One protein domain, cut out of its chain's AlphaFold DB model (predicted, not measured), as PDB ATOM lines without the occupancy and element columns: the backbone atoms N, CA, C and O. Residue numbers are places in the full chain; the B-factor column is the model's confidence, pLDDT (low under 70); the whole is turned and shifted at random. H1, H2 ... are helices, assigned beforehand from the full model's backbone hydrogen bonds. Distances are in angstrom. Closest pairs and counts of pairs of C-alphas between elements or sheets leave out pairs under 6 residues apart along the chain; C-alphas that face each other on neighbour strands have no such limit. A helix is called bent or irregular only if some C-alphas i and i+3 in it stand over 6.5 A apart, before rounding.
ATOM      1  N   GLU A   7      60.652 -35.206  58.175       65.19
ATOM      2  CA  GLU A   7      60.433 -33.958  57.440       65.19
ATOM      3  C   GLU A   7      59.395 -34.105  56.313       65.19
ATOM      4  O   GLU A   7      58.515 -33.259  56.176       65.19
ATOM      5  N   GLN A   8      59.427 -35.199  55.542       63.69
ATOM      6  CA  GLN A   8      58.421 -35.495  54.515       63.69
ATOM      7  C   GLN A   8      57.052 -35.817  55.123       63.69
ATOM      8  O   GLN A   8      56.032 -35.470  54.532       63.69
ATOM      9  N   LEU A   9      57.014 -36.467  56.289       62.34
ATOM     10  CA  LEU A   9      55.786 -36.743  57.034       62.34
ATOM     11  C   LEU A   9      55.189 -35.463  57.599       62.34
ATOM     12  O   LEU A   9      54.003 -35.233  57.403       62.34
ATOM     13  N   THR A  10      55.996 -34.614  58.230       61.41
ATOM     14  CA  THR A  10      55.571 -33.303  58.731       61.41
ATOM     15  C   THR A  10      55.101 -32.422  57.584       61.41
ATOM     16  O   THR A  10      53.984 -31.924  57.627       61.41
ATOM     17  N   THR A  11      55.859 -32.361  56.488       65.06
ATOM     18  CA  THR A  11      55.466 -31.656  55.263       65.06
ATOM     19  C   THR A  11      54.152 -32.203  54.713       65.06
ATOM     20  O   THR A  11      53.250 -31.431  54.426       65.06
ATOM     21  N   ALA A  12      53.978 -33.525  54.615       62.62
ATOM     22  CA  ALA A  12      52.720 -34.124  54.175       62.62
ATOM     23  C   ALA A  12      51.567 -33.822  55.148       62.62
ATOM     24  O   ALA A  12      50.482 -33.486  54.697       62.62
ATOM     25  N   VAL A  13      51.771 -33.888  56.462       63.44
ATOM     26  CA  VAL A  13      50.749 -33.615  57.485       63.44
ATOM     27  C   VAL A  13      50.343 -32.137  57.497       63.44
ATOM     28  O   VAL A  13      49.147 -31.842  57.518       63.44
ATOM     29  N   GLU A  14      51.306 -31.218  57.423       64.25
ATOM     30  CA  GLU A  14      51.102 -29.766  57.381       64.25
ATOM     31  C   GLU A  14      50.455 -29.317  56.067       64.25
ATOM     32  O   GLU A  14      49.529 -28.506  56.068       64.25
ATOM     33  N   ILE A  15      50.893 -29.880  54.940       59.28
ATOM     34  CA  ILE A  15      50.339 -29.577  53.619       59.28
ATOM     35  C   ILE A  15      48.930 -30.149  53.449       59.28
ATOM     36  O   ILE A  15      48.062 -29.509  52.850       59.28
ATOM     37  N   LEU A  16      48.702 -31.375  53.915       58.16
ATOM     38  CA  LEU A  16      47.457 -32.090  53.649       58.16
ATOM     39  C   LEU A  16      46.399 -31.871  54.731       58.16
ATOM     40  O   LEU A  16      45.241 -32.204  54.476       58.16
ATOM     41  N   GLY A  17      46.756 -31.322  55.900       53.06
ATOM     42  CA  GLY A  17      45.833 -31.158  57.023       53.06
ATOM     43  C   GLY A  17      45.081 -32.461  57.300       53.06
ATOM     44  O   GLY A  17      43.850 -32.468  57.258       53.06
ATOM     45  N   LEU A  18      45.824 -33.569  57.470       51.19
ATOM     46  CA  LEU A  18      45.362 -34.975  57.453       51.19
ATOM     47  C   LEU A  18      44.418 -35.377  58.603       51.19
ATOM     48  O   LEU A  18      44.535 -36.464  59.160       51.19
ATOM     49  N   GLN A  19      43.446 -34.543  58.951       51.16
ATOM     50  CA  GLN A  19      42.246 -35.015  59.635       51.16
ATOM     51  C   GLN A  19      41.199 -35.545  58.642       51.16
ATOM     52  O   GLN A  19      40.336 -36.316  59.045       51.16
ATOM     53  N   ASP A  20      41.315 -35.222  57.342       50.38
ATOM     54  CA  ASP A  20      40.405 -35.723  56.305       50.38
ATOM     55  C   ASP A  20      41.174 -36.209  55.056       50.38
ATOM     56  O   ASP A  20      41.786 -35.435  54.317       50.38
ATOM     57  N   LEU A  21      41.178 -37.529  54.843       53.69
ATOM     58  CA  LEU A  21      42.083 -38.304  53.970       53.69
ATOM     59  C   LEU A  21      41.845 -38.151  52.448       53.69
ATOM     60  O   LEU A  21      42.148 -39.062  51.682       53.69
ATOM     61  N   ARG A  22      41.280 -37.040  51.963       68.88
ATOM     62  CA  ARG A  22      41.011 -36.844  50.525       68.88
ATOM     63  C   ARG A  22      41.784 -35.656  49.973       68.88
ATOM     64  O   ARG A  22      41.401 -34.501  50.161       68.88
ATOM     65  N   LEU A  23      42.857 -35.942  49.237       75.44
ATOM     66  CA  LEU A  23      43.590 -34.917  48.502       75.44
ATOM     67  C   LEU A  23      42.813 -34.518  47.241       75.44
ATOM     68  O   LEU A  23      42.671 -35.308  46.313       75.44
ATOM     69  N   SER A  24      42.303 -33.286  47.205       80.06
ATOM     70  CA  SER A  24      41.659 -32.742  46.009       80.06
ATOM     71  C   SER A  24      42.681 -32.253  44.982       80.06
ATOM     72  O   SER A  24      43.810 -31.889  45.315       80.06
ATOM     73  N   GLU A  25      42.243 -32.163  43.729       82.69
ATOM     74  CA  GLU A  25      42.974 -31.537  42.623       82.69
ATOM     75  C   GLU A  25      43.497 -30.134  42.965       82.69
ATOM     76  O   GLU A  25      44.677 -29.843  42.780       82.69
ATOM     77  N   ALA A  26      42.632 -29.274  43.511       80.62
ATOM     78  CA  ALA A  26      42.989 -27.902  43.865       80.62
ATOM     79  C   ALA A  26      44.080 -27.847  44.944       80.62
ATOM     80  O   ALA A  26      44.993 -27.023  44.864       80.62
ATOM     81  N   ARG A  27      44.016 -28.751  45.931       79.69
ATOM     82  CA  ARG A  27      45.053 -28.872  46.959       79.69
ATOM     83  C   ARG A  27      46.367 -29.345  46.342       79.69
ATOM     84  O   ARG A  27      47.369 -28.672  46.539       79.69
ATOM     85  N   LEU A  28      46.368 -30.415  45.540       83.62
ATOM     86  CA  LEU A  28      47.581 -30.890  44.860       83.62
ATOM     87  C   LEU A  28      48.240 -29.778  44.025       83.62
ATOM     88  O   LEU A  28      49.449 -29.575  44.111       83.62
ATOM     89  N   ALA A  29      47.454 -29.009  43.270       82.94
ATOM     90  CA  ALA A  29      47.976 -27.903  42.474       82.94
ATOM     91  C   ALA A  29      48.549 -26.764  43.321       82.94
ATOM     92  O   ALA A  29      49.616 -26.247  43.000       82.94
ATOM     93  N   GLY A  30      47.885 -26.404  44.425       81.06
ATOM     94  CA  GLY A  30      48.402 -25.410  45.366       81.06
ATOM     95  C   GLY A  30      49.746 -25.818  45.972       81.06
ATOM     96  O   GLY A  30      50.595 -24.963  46.205       81.06
ATOM     97  N   VAL A  31      49.962 -27.116  46.179       79.56
ATOM     98  CA  VAL A  31      51.226 -27.656  46.687       79.56
ATOM     99  C   VAL A  31      52.311 -27.637  45.618       79.56
ATOM    100  O   VAL A  31      53.410 -27.152  45.863       79.56
ATOM    101  N   LEU A  32      51.991 -28.100  44.411       80.69
ATOM    102  CA  LEU A  32      52.905 -28.062  43.269       80.69
ATOM    103  C   LEU A  32      53.367 -26.638  42.939       80.69
ATOM    104  O   LEU A  32      54.541 -26.429  42.639       80.69
ATOM    105  N   ALA A  33      52.458 -25.663  43.011       81.44
ATOM    106  CA  ALA A  33      52.737 -24.264  42.699       81.44
ATOM    107  C   ALA A  33      53.685 -23.591  43.704       81.44
ATOM    108  O   ALA A  33      54.397 -22.661  43.336       81.44
ATOM    109  N   ARG A  34      53.724 -24.061  44.957       80.38
ATOM    110  CA  ARG A  34      54.638 -23.540  45.990       80.38
ATOM    111  C   ARG A  34      56.084 -24.012  45.804       80.38
ATOM    112  O   ARG A  34      56.971 -23.501  46.479       80.38
ATOM    113  N   GLY A  35      56.324 -24.948  44.881       72.69
ATOM    114  CA  GLY A  35      57.619 -25.606  44.732       72.69
ATOM    115  C   GLY A  35      57.937 -26.521  45.919       72.69
ATOM    116  O   GLY A  35      57.201 -26.582  46.898       72.69
ATOM    117  N   GLY A  36      59.022 -27.289  45.821       72.12
ATOM    118  CA  GLY A  36      59.511 -28.104  46.943       72.12
ATOM    119  C   GLY A  36      58.922 -29.514  47.072       72.12
ATOM    120  O   GLY A  36      59.282 -30.225  48.002       72.12
ATOM    121  N   LEU A  37      58.079 -29.970  46.138       81.69
ATOM    122  CA  LEU A  37      57.732 -31.392  46.076       81.69
ATOM    123  C   LEU A  37      58.853 -32.191  45.414       81.69
ATOM    124  O   LEU A  37      59.047 -32.134  44.197       81.69
ATOM    125  N   ASP A  38      59.567 -32.968  46.223       87.06
ATOM    126  CA  ASP A  38      60.492 -33.970  45.713       87.06
ATOM    127  C   ASP A  38      59.747 -35.143  45.041       87.06
ATOM    128  O   ASP A  38      58.521 -35.294  45.106       87.06
ATOM    129  N   ARG A  39      60.509 -36.012  44.369       89.81
ATOM    130  CA  ARG A  39      59.959 -37.190  43.686       89.81
ATOM    131  C   ARG A  39      59.213 -38.134  44.636       89.81
ATOM    132  O   ARG A  39      58.241 -38.760  44.211       89.81
ATOM    133  N   ALA A  40      59.659 -38.281  45.882       87.12
ATOM    134  CA  ALA A  40      59.058 -39.218  46.826       87.12
ATOM    135  C   ALA A  40      57.660 -38.748  47.247       87.12
ATOM    136  O   ALA A  40      56.712 -39.532  47.184       87.12
ATOM    137  N   LEU A  41      57.508 -37.460  47.566       85.44
ATOM    138  CA  LEU A  41      56.210 -36.857  47.856       85.44
ATOM    139  C   LEU A  41      55.297 -36.880  46.627       85.44
ATOM    140  O   LEU A  41      54.146 -37.295  46.737       85.44
ATOM    141  N   MET A  42      55.805 -36.543  45.437       90.06
ATOM    142  CA  MET A  42      55.039 -36.653  44.185       90.06
ATOM    143  C   MET A  42      54.462 -38.058  43.980       90.06
ATOM    144  O   MET A  42      53.273 -38.212  43.699       90.06
ATOM    145  N   THR A  43      55.296 -39.080  44.188       91.12
ATOM    146  CA  THR A  43      54.936 -40.499  44.046       91.12
ATOM    147  C   THR A  43      53.792 -40.904  44.974       91.12
ATOM    148  O   THR A  43      53.013 -41.788  44.626       91.12
ATOM    149  N   PHE A  44      53.664 -40.259  46.131       85.88
ATOM    150  CA  PHE A  44      52.581 -40.511  47.075       85.88
ATOM    151  C   PHE A  44      51.321 -39.686  46.757       85.88
ATOM    152  O   PHE A  44      50.218 -40.226  46.697       85.88
ATOM    153  N   LEU A  45      51.475 -38.383  46.507       87.69
ATOM    154  CA  LEU A  45      50.361 -37.435  46.396       87.69
ATOM    155  C   LEU A  45      49.594 -37.540  45.074       87.69
ATOM    156  O   LEU A  45      48.365 -37.455  45.059       87.69
ATOM    157  N   VAL A  46      50.299 -37.714  43.953       91.25
ATOM    158  CA  VAL A  46      49.677 -37.693  42.620       91.25
ATOM    159  C   VAL A  46      48.699 -38.859  42.425       91.25
ATOM    160  O   VAL A  46      47.561 -38.595  42.024       91.25
ATOM    161  N   PRO A  47      49.054 -40.126  42.732       90.19
ATOM    162  CA  PRO A  47      48.112 -41.236  42.595       90.19
ATOM    163  C   PRO A  47      46.886 -41.089  43.506       90.19
ATOM    164  O   PRO A  47      45.778 -41.439  43.097       90.19
ATOM    165  N   GLU A  48      47.059 -40.535  44.709       86.19
ATOM    166  CA  GLU A  48      45.960 -40.322  45.654       86.19
ATOM    167  C   GLU A  48      44.973 -39.259  45.147       86.19
ATOM    168  O   GLU A  48      43.764 -39.498  45.106       86.19
ATOM    169  N   ALA A  49      45.474 -38.121  44.659       88.94
ATOM    170  CA  ALA A  49      44.629 -37.098  44.043       88.94
ATOM    171  C   ALA A  49      43.920 -37.624  42.783       88.94
ATOM    172  O   ALA A  49      42.742 -37.343  42.560       88.94
ATOM    173  N   TRP A  50      44.616 -38.430  41.976       90.81
ATOM    174  CA  TRP A  50      44.057 -39.054  40.778       90.81
ATOM    175  C   TRP A  50      42.869 -39.966  41.092       90.81
ATOM    176  O   TRP A  50      41.880 -39.966  40.354       90.81
ATOM    177  N   ARG A  51      42.938 -40.733  42.187       85.25
ATOM    178  CA  ARG A  51      41.866 -41.640  42.627       85.25
ATOM    179  C   ARG A  51      40.558 -40.907  42.904       85.25
ATOM    180  O   ARG A  51      39.489 -41.411  42.574       85.25
ATOM    181  N   PHE A  52      40.647 -39.741  43.533       83.06
ATOM    182  CA  PHE A  52      39.488 -38.948  43.938       83.06
ATOM    183  C   PHE A  52      39.164 -37.819  42.963       83.06
ATOM    184  O   PHE A  52      38.340 -36.956  43.277       83.06
ATOM    185  N   ARG A  53      39.789 -37.825  41.780       85.69
ATOM    186  CA  ARG A  53      39.536 -36.807  40.769       85.69
ATOM    187  C   ARG A  53      38.048 -36.783  40.401       85.69
ATOM    188  O   ARG A  53      37.444 -37.843  40.194       85.69
ATOM    189  N   PRO A  54      37.429 -35.601  40.297       80.00
ATOM    190  CA  PRO A  54      36.079 -35.500  39.769       80.00
ATOM    191  C   PRO A  54      36.040 -35.980  38.310       80.00
ATOM    192  O   PRO A  54      37.002 -35.832  37.560       80.00
ATOM    193  N   ASN A  55      34.882 -36.486  37.865       76.50
ATOM    194  CA  ASN A  55      34.668 -36.840  36.450       76.50
ATOM    195  C   ASN A  55      34.942 -35.651  35.505       76.50
ATOM    196  O   ASN A  55      35.287 -35.848  34.344       76.50
ATOM    197  N   ARG A  56      34.776 -34.418  36.008       80.38
ATOM    198  CA  ARG A  56      35.185 -33.169  35.357       80.38
ATOM    199  C   ARG A  56      36.400 -32.609  36.091       80.38
ATOM    200  O   ARG A  56      36.241 -31.823  37.019       80.38
ATOM    201  N   SER A  57      37.579 -33.074  35.695       84.31
ATOM    202  CA  SER A  57      38.857 -32.576  36.211       84.31
ATOM    203  C   SER A  57      39.067 -31.115  35.811       84.31
ATOM    204  O   SER A  57      38.729 -30.729  34.690       84.31
ATOM    205  N   ALA A  58      39.638 -30.316  36.712       86.88
ATOM    206  CA  ALA A  58      40.121 -28.973  36.393       86.88
ATOM    207  C   ALA A  58      41.421 -29.010  35.568       86.88
ATOM    208  O   ALA A  58      41.805 -28.008  34.968       86.88
ATOM    209  N   PHE A  59      42.092 -30.165  35.527       90.31
ATOM    210  CA  PHE A  59      43.348 -30.365  34.819       90.31
ATOM    211  C   PHE A  59      43.151 -31.180  33.547       90.31
ATOM    212  O   PHE A  59      42.369 -32.132  33.489       90.31
ATOM    213  N   SER A  60      43.901 -30.815  32.509       91.50
ATOM    214  CA  SER A  60      43.921 -31.590  31.276       91.50
ATOM    215  C   SER A  60      44.582 -32.951  31.500       91.50
ATOM    216  O   SER A  60      45.337 -33.177  32.451       91.50
ATOM    217  N   THR A  61      44.334 -33.873  30.571       91.81
ATOM    218  CA  THR A  61      45.033 -35.167  30.543       91.81
ATOM    219  C   THR A  61      46.555 -34.981  30.480       91.81
ATOM    220  O   THR A  61      47.287 -35.772  31.073       91.81
ATOM    221  N   ASP A  62      47.036 -33.940  29.795       93.25
ATOM    222  CA  ASP A  62      48.468 -33.662  29.660       93.25
ATOM    223  C   ASP A  62      49.101 -33.263  30.993       93.25
ATOM    224  O   ASP A  62      50.142 -33.812  31.346       93.25
ATOM    225  N   VAL A  63      48.432 -32.414  31.780       93.31
ATOM    226  CA  VAL A  63      48.900 -32.020  33.118       93.31
ATOM    227  C   VAL A  63      49.013 -33.236  34.037       93.31
ATOM    228  O   VAL A  63      50.051 -33.458  34.661       93.31
ATOM    229  N   TRP A  64      47.981 -34.084  34.071       94.56
ATOM    230  CA  TRP A  64      48.029 -35.328  34.840       94.56
ATOM    231  C   TRP A  64      49.184 -36.224  34.409       94.56
ATOM    232  O   TRP A  64      49.912 -36.758  35.247       94.56
ATOM    233  N   ARG A  65      49.376 -36.371  33.098       94.94
ATOM    234  CA  ARG A  65      50.474 -37.158  32.546       94.94
ATOM    235  C   ARG A  65      51.830 -36.621  32.994       94.94
ATOM    236  O   ARG A  65      52.673 -37.404  33.417       94.94
ATOM    237  N   GLU A  66      52.039 -35.310  32.924       93.94
ATOM    238  CA  GLU A  66      53.275 -34.667  33.372       93.94
ATOM    239  C   GLU A  66      53.547 -34.901  34.857       93.94
ATOM    240  O   GLU A  66      54.687 -35.175  35.234       93.94
ATOM    241  N   TRP A  67      52.520 -34.850  35.707       94.25
ATOM    242  CA  TRP A  67      52.675 -35.142  37.133       94.25
ATOM    243  C   TRP A  67      53.052 -36.598  37.383       94.25
ATOM    244  O   TRP A  67      53.992 -36.867  38.133       94.25
ATOM    245  N   PHE A  68      52.395 -37.540  36.708       95.31
ATOM    246  CA  PHE A  68      52.742 -38.956  36.806       95.31
ATOM    247  C   PHE A  68      54.152 -39.262  36.276       95.31
ATOM    248  O   PHE A  68      54.845 -40.088  36.862       95.31
ATOM    249  N   LEU A  69      54.623 -38.573  35.231       94.75
ATOM    250  CA  LEU A  69      55.993 -38.720  34.713       94.75
ATOM    251  C   LEU A  69      57.076 -38.262  35.706       94.75
ATOM    252  O   LEU A  69      58.236 -38.648  35.571       94.75
ATOM    253  N   ARG A  70      56.719 -37.448  36.707       93.94
ATOM    254  CA  ARG A  70      57.629 -37.026  37.787       93.94
ATOM    255  C   ARG A  70      57.645 -37.997  38.973       93.94
ATOM    256  O   ARG A  70      58.472 -37.825  39.867       93.94
ATOM    257  N   CYS A  71      56.761 -38.993  38.980       94.38
ATOM    258  CA  CYS A  71      56.647 -40.006  40.026       94.38
ATOM    259  C   CYS A  71      57.509 -41.241  39.719       94.38
ATOM    260  O   CYS A  71      57.843 -41.520  38.569       94.38
ATOM    261  N   ASP A  72      57.819 -42.028  40.747       95.56
ATOM    262  CA  ASP A  72      58.150 -43.438  40.552       95.56
ATOM    263  C   ASP A  72      56.876 -44.241  40.229       95.56
ATOM    264  O   ASP A  72      55.762 -43.847  40.582       95.56
ATOM    265  N   PHE A  73      57.036 -45.411  39.604       95.56
ATOM    266  CA  PHE A  73      55.911 -46.320  39.377       95.56
ATOM    267  C   PHE A  73      55.250 -46.722  40.701       95.56
ATOM    268  O   PHE A  73      55.919 -47.171  41.641       95.56
TER     269      PHE A  73
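What this domain is: This is residues 7 to 73 of the 186 residues of an uncharacterized protein of Microbacterium sp. SLBN-1 (UniProt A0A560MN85). Four short helices run back and forth in turn, with H3, the longest, in the middle: H2 packs along H3 on one side and H4 packs on it on another, so that H3 shares a helical hairpin with each. H1 lies over the H2 and H3 pair, near both but only loosely joined to them, and H4 is at the far end of the domain from H1. The printed part has 67 residues with four named helices, in the order H1, H2, H3, H4, and no named strand; the class is all helix. The whole is compact, with a radius of gyration of the C-alphas of 11.3 A, and rounded, spanning 31 by 24 by 22 A.

Where its parts are: H1 is residues 7 to 16, 13.6 A from first to last C-alpha, and begins with C-alpha 7 at (60.433, -33.958, 57.440). H2 is residues 25 to 33, 12.2 A long. H3 is residues 39 to 51, 18.7 A long, beginning with C-alpha 39 at (59.959, -37.190, 43.686). It is neither bent nor irregular, but only just: C-alphas 44 and 47 are 6.4 A apart. H4 is residues 61 to 69, 12.3 A long, and ends with C-alpha 69 at (55.993, -38.720, 34.713).

How they stand to each other: H2 and H3 form a helical hairpin; they touch, at a shallow tilt of 21 degrees, opposite ways. Their closest C-alphas are those of Glu 25 and Ala 49, 6.0 A apart, and H3 touches H2 with residues 45 to 50 alone. H3 and H4 form a second helical hairpin, opposite ways at a tilt of 37 degrees, only just steep. H3 touches H4 with residues 42 to 47 alone, and the closest C-alphas are those of Val 46 and Phe 68, at 6.7 A. H1 is close to H3 but not clearly touching, with the C-alphas of Gln 8 and Leu 41 closest at 7.1 A, at a shallow tilt of 29 degrees, the same way. H1 is also close to H2 but not clearly touching, with the C-alphas of Ile 15 and Val 31 closest at 7.2 A, at a steep tilt of 47 degrees, opposite ways. H4 is apart from H1 and from H2. In H1, H2 and H4 every O i to N i+4 pair is within hydrogen-bond range, and in H3 7 of 9 are.

The domain as a whole: The C-alphas farthest apart, those of Glu 7 and Arg 56, are 33.6 A from each other. The printed part has no cut. The link from H2 to H3 is tight, those from H1 to H2 and from H3 to H4 are short, and no link is long. The mean pLDDT of the printed part is 80.1; residues 7 to 22 are under 70.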